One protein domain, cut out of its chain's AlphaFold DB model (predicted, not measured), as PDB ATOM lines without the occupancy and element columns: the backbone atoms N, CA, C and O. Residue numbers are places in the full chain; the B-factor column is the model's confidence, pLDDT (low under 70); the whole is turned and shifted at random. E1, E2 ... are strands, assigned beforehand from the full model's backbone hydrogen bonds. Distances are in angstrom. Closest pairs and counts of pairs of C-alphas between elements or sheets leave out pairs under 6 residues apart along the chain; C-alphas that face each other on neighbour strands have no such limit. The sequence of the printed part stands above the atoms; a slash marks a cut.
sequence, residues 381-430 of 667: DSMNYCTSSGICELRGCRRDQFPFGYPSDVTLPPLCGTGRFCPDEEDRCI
ATOM      1  N   ASP A 381      93.457 125.252 151.985       81.94
ATOM      2  CA  ASP A 381      93.456 123.786 151.941       81.94
ATOM      3  C   ASP A 381      92.029 123.215 151.787       81.94
ATOM      4  O   ASP A 381      91.031 123.855 152.121       81.94
ATOM      5  N   SER A 382      91.946 121.970 151.326       79.38
ATOM      6  CA  SER A 382      90.768 121.101 151.229       79.38
ATOM      7  C   SER A 382      89.833 121.127 152.449       79.38
ATOM      8  O   SER A 382      88.617 121.057 152.288       79.38
ATOM      9  N   MET A 383      90.385 121.283 153.654       82.62
ATOM     10  CA  MET A 383      89.661 121.368 154.930       82.62
ATOM     11  C   MET A 383      88.965 122.722 155.174       82.62
ATOM     12  O   MET A 383      88.066 122.825 156.017       82.62
ATOM     13  N   ASN A 384      89.382 123.766 154.453       86.94
ATOM     14  CA  ASN A 384      89.066 125.164 154.729       86.94
ATOM     15  C   ASN A 384      88.317 125.827 153.559       86.94
ATOM     16  O   ASN A 384      88.294 125.326 152.432       86.94
ATOM     17  N   TYR A 385      87.700 126.974 153.833       87.50
ATOM     18  CA  TYR A 385      87.076 127.853 152.847       87.50
ATOM     19  C   TYR A 385      87.585 129.288 153.001       87.50
ATOM     20  O   TYR A 385      87.997 129.703 154.085       87.50
ATOM     21  N   CYS A 386      87.567 130.056 151.911       87.44
ATOM     22  CA  CYS A 386      87.998 131.450 151.926       87.44
ATOM     23  C   CYS A 386      86.817 132.368 152.266       87.44
ATOM     24  O   CYS A 386      85.848 132.459 151.512       87.44
ATOM     25  N   THR A 387      86.902 133.064 153.396       86.62
ATOM     26  CA  THR A 387      85.950 134.122 153.767       86.62
ATOM     27  C   THR A 387      86.113 135.362 152.880       86.62
ATOM     28  O   THR A 387      87.177 135.608 152.310       86.62
ATOM     29  N   SER A 388      85.094 136.227 152.819       83.62
ATOM     30  CA  SER A 388      85.155 137.497 152.068       83.62
ATOM     31  C   SER A 388      86.217 138.490 152.576       83.62
ATOM     32  O   SER A 388      86.500 139.479 151.908       83.62
ATOM     33  N   SER A 389      86.799 138.246 153.754       84.88
ATOM     34  CA  SER A 389      87.950 138.965 154.318       84.88
ATOM     35  C   SER A 389      89.311 138.374 153.910       84.88
ATOM     36  O   SER A 389      90.341 138.889 154.341       84.88
ATOM     37  N   GLY A 390      89.343 137.318 153.089       84.00
ATOM     38  CA  GLY A 390      90.575 136.656 152.645       84.00
ATOM     39  C   GLY A 390      91.222 135.767 153.713       84.00
ATOM     40  O   GLY A 390      92.440 135.601 153.710       84.00
ATOM     41  N   ILE A 391      90.430 135.242 154.655       87.00
ATOM     42  CA  ILE A 391      90.891 134.379 155.753       87.00
ATOM     43  C   ILE A 391      90.355 132.960 155.528       87.00
ATOM     44  O   ILE A 391      89.157 132.787 155.294       87.00
ATOM     45  N   CYS A 392      91.232 131.956 155.615       88.69
ATOM     46  CA  CYS A 392      90.875 130.544 155.467       88.69
ATOM     47  C   CYS A 392      90.292 129.968 156.771       88.69
ATOM     48  O   CYS A 392      91.044 129.566 157.659       88.69
ATOM     49  N   GLU A 393      88.968 129.884 156.884       88.81
ATOM     50  CA  GLU A 393      88.266 129.264 158.023       88.81
ATOM     51  C   GLU A 393      87.941 127.782 157.751       88.81
ATOM     52  O   GLU A 393      87.982 127.336 156.608       88.81
ATOM     53  N   LEU A 394      87.641 126.993 158.789       87.44
ATOM     54  CA  LEU A 394      87.240 125.584 158.640       87.44
ATOM     55  C   LEU A 394      85.828 125.471 158.042       87.44
ATOM     56  O   LEU A 394      84.930 126.208 158.442       87.44
ATOM     57  N   ARG A 395      85.614 124.514 157.131       89.75
ATOM     58  CA  ARG A 395      84.302 124.271 156.497       89.75
ATOM     59  C   ARG A 395      83.250 123.818 157.514       89.75
ATOM     60  O   ARG A 395      83.472 122.863 158.260       89.75
ATOM     61  N   GLY A 396      82.090 124.476 157.525       89.25
ATOM     62  CA  GLY A 396      80.995 124.197 158.463       89.25
ATOM     63  C   GLY A 396      79.939 123.215 157.944       89.25
ATOM     64  O   GLY A 396      79.098 122.746 158.715       89.25
ATOM     65  N   CYS A 397      79.977 122.868 156.658       91.19
ATOM     66  CA  CYS A 397      79.214 121.769 156.069       91.19
ATOM     67  C   CYS A 397      80.037 121.066 154.983       91.19
ATOM     68  O   CYS A 397      81.084 121.562 154.582       91.19
ATOM     69  N   ARG A 398      79.563 119.912 154.499       89.31
ATOM     70  CA  ARG A 398      80.089 119.289 153.275       89.31
ATOM     71  C   ARG A 398      78.986 118.960 152.279       89.31
ATOM     72  O   ARG A 398      77.863 118.627 152.671       89.31
ATOM     73  N   ARG A 399      79.335 119.036 150.993       86.25
ATOM     74  CA  ARG A 399      78.492 118.614 149.862       86.25
ATOM     75  C   ARG A 399      78.573 117.098 149.651       86.25
ATOM     76  O   ARG A 399      77.542 116.436 149.569       86.25
ATOM     77  N   ASP A 400      79.784 116.542 149.648       82.88
ATOM     78  CA  ASP A 400      80.010 115.135 149.308       82.88
ATOM     79  C   ASP A 400      79.794 114.153 150.470       82.88
ATOM     80  O   ASP A 400      80.267 114.328 151.602       82.88
ATOM     81  N   GLN A 401      79.139 113.031 150.155       83.94
ATOM     82  CA  GLN A 401      79.005 111.892 151.067       83.94
ATOM     83  C   GLN A 401      80.364 111.229 151.360       83.94
ATOM     84  O   GLN A 401      80.591 110.777 152.487       83.94
ATOM     85  N   PHE A 402      81.272 111.244 150.378       83.31
ATOM     86  CA  PHE A 402      82.637 110.720 150.442       83.31
ATOM     87  C   PHE A 402      83.625 111.870 150.175       83.31
ATOM     88  O   PHE A 402      83.907 112.166 149.015       83.31
ATOM     89  N   PRO A 403      84.096 112.582 151.215       77.19
ATOM     90  CA  PRO A 403      84.868 113.801 151.029       77.19
ATOM     91  C   PRO A 403      86.341 113.466 150.754       77.19
ATOM     92  O   PRO A 403      87.062 112.983 151.627       77.19
ATOM     93  N   PHE A 404      86.790 113.717 149.527       77.69
ATOM     94  CA  PHE A 404      88.188 113.537 149.130       77.69
ATOM     95  C   PHE A 404      89.084 114.621 149.754       77.69
ATOM     96  O   PHE A 404      88.664 115.762 149.926       77.69
ATOM     97  N   GLY A 405      90.327 114.262 150.091       76.94
ATOM     98  CA  GLY A 405      91.308 115.158 150.727       76.94
ATOM     99  C   GLY A 405      91.261 115.196 152.261       76.94
ATOM    100  O   GLY A 405      92.237 115.603 152.880       76.94
ATOM    101  N   TYR A 406      90.186 114.706 152.885       82.38
ATOM    102  CA  TYR A 406      90.064 114.652 154.345       82.38
ATOM    103  C   TYR A 406      90.938 113.528 154.941       82.38
ATOM    104  O   TYR A 406      90.806 112.380 154.504       82.38
ATOM    105  N   PRO A 407      91.792 113.806 155.948       81.25
ATOM    106  CA  PRO A 407      92.549 112.770 156.650       81.25
ATOM    107  C   PRO A 407      91.645 111.854 157.491       81.25
ATOM    108  O   PRO A 407      90.636 112.290 158.047       81.25
ATOM    109  N   SER A 408      92.025 110.578 157.608       80.38
ATOM    110  CA  SER A 408      91.222 109.513 158.236       80.38
ATOM    111  C   SER A 408      90.948 109.693 159.737       80.38
ATOM    112  O   SER A 408      90.081 109.011 160.281       80.38
ATOM    113  N   ASP A 409      91.705 110.553 160.413       84.00
ATOM    114  CA  ASP A 409      91.660 110.831 161.851       84.00
ATOM    115  C   ASP A 409      90.905 112.127 162.210       84.00
ATOM    116  O   ASP A 409      90.656 112.393 163.388       84.00
ATOM    117  N   VAL A 410      90.496 112.924 161.217       83.44
ATOM    118  CA  VAL A 410      89.855 114.231 161.429       83.44
ATOM    119  C   VAL A 410      88.327 114.116 161.488       83.44
ATOM    120  O   VAL A 410      87.696 113.331 160.783       83.44
ATOM    121  N   THR A 411      87.686 114.952 162.310       83.69
ATOM    122  CA  THR A 411      86.222 115.071 162.353       83.69
ATOM    123  C   THR A 411      85.680 115.731 161.082       83.69
ATOM    124  O   THR A 411      85.793 116.946 160.910       83.69
ATOM    125  N   LEU A 412      85.061 114.941 160.202       87.25
ATOM    126  CA  LEU A 412      84.399 115.426 158.984       87.25
ATOM    127  C   LEU A 412      83.238 116.393 159.322       87.25
ATOM    128  O   LEU A 412      82.421 116.066 160.189       87.25
ATOM    129  N   PRO A 413      83.076 117.516 158.590       88.88
ATOM    130  CA  PRO A 413      81.889 118.365 158.661       88.88
ATOM    131  C   PRO A 413      80.586 117.581 158.427       88.88
ATOM    132  O   PRO A 413      80.587 116.543 157.750       88.88
ATOM    133  N   PRO A 414      79.442 118.051 158.952       89.50
ATOM    134  CA  PRO A 414      78.157 117.402 158.723       89.50
ATOM    135  C   PRO A 414      77.684 117.581 157.271       89.50
ATOM    136  O   PRO A 414      77.873 118.639 156.666       89.50
ATOM    137  N   LEU A 415      76.991 116.571 156.728       90.38
ATOM    138  CA  LEU A 415      76.086 116.812 155.598       90.38
ATOM    139  C   LEU A 415      74.891 117.629 156.092       90.38
ATOM    140  O   LEU A 415      74.418 117.455 157.219       90.38
ATOM    141  N   CYS A 416      74.352 118.470 155.218       90.69
ATOM    142  CA  CYS A 416      73.108 119.167 155.501       90.69
ATOM    143  C   CYS A 416      71.916 118.204 155.457       90.69
ATOM    144  O   CYS A 416      71.756 117.423 154.520       90.69
ATOM    145  N   GLY A 417      71.075 118.256 156.493       87.75
ATOM    146  CA  GLY A 417      69.837 117.479 156.554       87.75
ATOM    147  C   GLY A 417      68.782 117.965 155.554       87.75
ATOM    148  O   GLY A 417      68.853 119.079 155.037       87.75
ATOM    149  N   THR A 418      67.762 117.136 155.321       86.00
ATOM    150  CA  THR A 418      66.653 117.412 154.391       86.00
ATOM    151  C   THR A 418      66.049 118.807 154.587       86.00
ATOM    152  O   THR A 418      65.655 119.159 155.698       86.00
ATOM    153  N   GLY A 419      65.933 119.582 153.505       87.25
ATOM    154  CA  GLY A 419      65.452 120.972 153.545       87.25
ATOM    155  C   GLY A 419      66.553 122.024 153.745       87.25
ATOM    156  O   GLY A 419      66.247 123.218 153.819       87.25
ATOM    157  N   ARG A 420      67.824 121.608 153.805       92.06
ATOM    158  CA  ARG A 420      69.003 122.481 153.777       92.06
ATOM    159  C   ARG A 420      70.026 121.982 152.755       92.06
ATOM    160  O   ARG A 420      70.104 120.785 152.504       92.06
ATOM    161  N   PHE A 421      70.831 122.895 152.225       91.88
ATOM    162  CA  PHE A 421      71.940 122.617 151.312       91.88
ATOM    163  C   PHE A 421      73.249 123.212 151.852       91.88
ATOM    164  O   PHE A 421      73.230 124.071 152.737       91.88
ATOM    165  N   CYS A 422      74.379 122.755 151.315       91.88
ATOM    166  CA  CYS A 422      75.700 123.331 151.572       91.88
ATOM    167  C   CYS A 422      76.102 124.193 150.354       91.88
ATOM    168  O   CYS A 422      76.085 123.667 149.230       91.88
ATOM    169  N   PRO A 423      76.375 125.502 150.512       90.12
ATOM    170  CA  PRO A 423      76.720 126.392 149.400       90.12
ATOM    171  C   PRO A 423      78.106 126.049 148.826       90.12
ATOM    172  O   PRO A 423      78.825 125.230 149.397       90.12
ATOM    173  N   ASP A 424      78.480 126.626 147.683       86.69
ATOM    174  CA  ASP A 424      79.797 126.369 147.068       86.69
ATOM    175  C   ASP A 424      80.982 126.823 147.945       86.69
ATOM    176  O   ASP A 424      82.073 126.268 147.835       86.69
ATOM    177  N   GLU A 425      80.744 127.780 148.845       86.25
ATOM    178  CA  GLU A 425      81.668 128.281 149.865       86.25
ATOM    179  C   GLU A 425      81.787 127.357 151.096       86.25
ATOM    180  O   GLU A 425      82.689 127.543 151.902       86.25
ATOM    181  N   GLU A 426      80.894 126.373 151.263       88.81
ATOM    182  CA  GLU A 426      80.888 125.369 152.352       88.81
ATOM    183  C   GLU A 426      80.929 125.920 153.804       88.81
ATOM    184  O   GLU A 426      81.299 125.219 154.752       88.81
ATOM    185  N   ASP A 427      80.481 127.165 154.007       89.50
ATOM    186  CA  ASP A 427      80.541 127.859 155.301       89.50
ATOM    187  C   ASP A 427      79.532 127.318 156.336       89.50
ATOM    188  O   ASP A 427      79.879 127.109 157.498       89.50
ATOM    189  N   ARG A 428      78.272 127.078 155.940       91.75
ATOM    190  CA  ARG A 428      77.203 126.532 156.795       91.75
ATOM    191  C   ARG A 428      76.058 125.929 155.981       91.75
ATOM    192  O   ARG A 428      75.839 126.274 154.827       91.75
ATOM    193  N   CYS A 429      75.236 125.099 156.622       92.56
ATOM    194  CA  CYS A 429      73.995 124.613 156.013       92.56
ATOM    195  C   CYS A 429      72.912 125.704 155.938       92.56
ATOM    196  O   CYS A 429      72.366 126.107 156.970       92.56
ATOM    197  N   ILE A 430      72.548 126.112 154.723       91.69
ATOM    198  CA  ILE A 430      71.529 127.133 154.421       91.69
ATOM    199  C   ILE A 430      70.196 126.445 154.069       91.69
ATOM    200  O   ILE A 430      70.181 125.334 153.544       91.69
TER     201      ILE A 430
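Overview. This is residues 381 to 430 of the 667 residues of an uncharacterized protein of Fibroporia radiculosa (UniProt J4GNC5). This flat domain has little regular structure: a small two-strand hairpin, E1 then E2, sits towards one side, and a long looping stretch with no named element, residues 395 to 430, follows it. That stretch swings out round Ser 408, folds back, then turns again near Thr 418. Of the 50 residues printed, 6 are in the two named strands, which are antiparallel; there is no named helix, and the class is all strand. The whole is compact, with a radius of gyration of the C-alphas of 10.9 A and spans of 30 by 27 by 13 A.

Along the chain. Find C-alpha 384 at (89.066, 125.164, 154.729); from there E1, residues 384 to 386, runs 7.0 A. E2, residues 392 to 394, runs 6.9 A and ends at C-alpha 394, (87.240, 125.584, 158.640).

Arrangement. Look across the hairpin of E1 and E2, antiparallel at 139 degrees between directions: C-alphas 384 and 394 face each other at 4.3 A. N 385 and O 393 are within hydrogen-bond range at 2.8 A.

Size, cuts and confidence. Gly 390 and Thr 418 have the two C-alphas farthest apart, 30.8 A. The printed part has no cut, and the link from E1 to E2 is tight. Mean pLDDT of the printed part is 86.4; no printed residue is under 70.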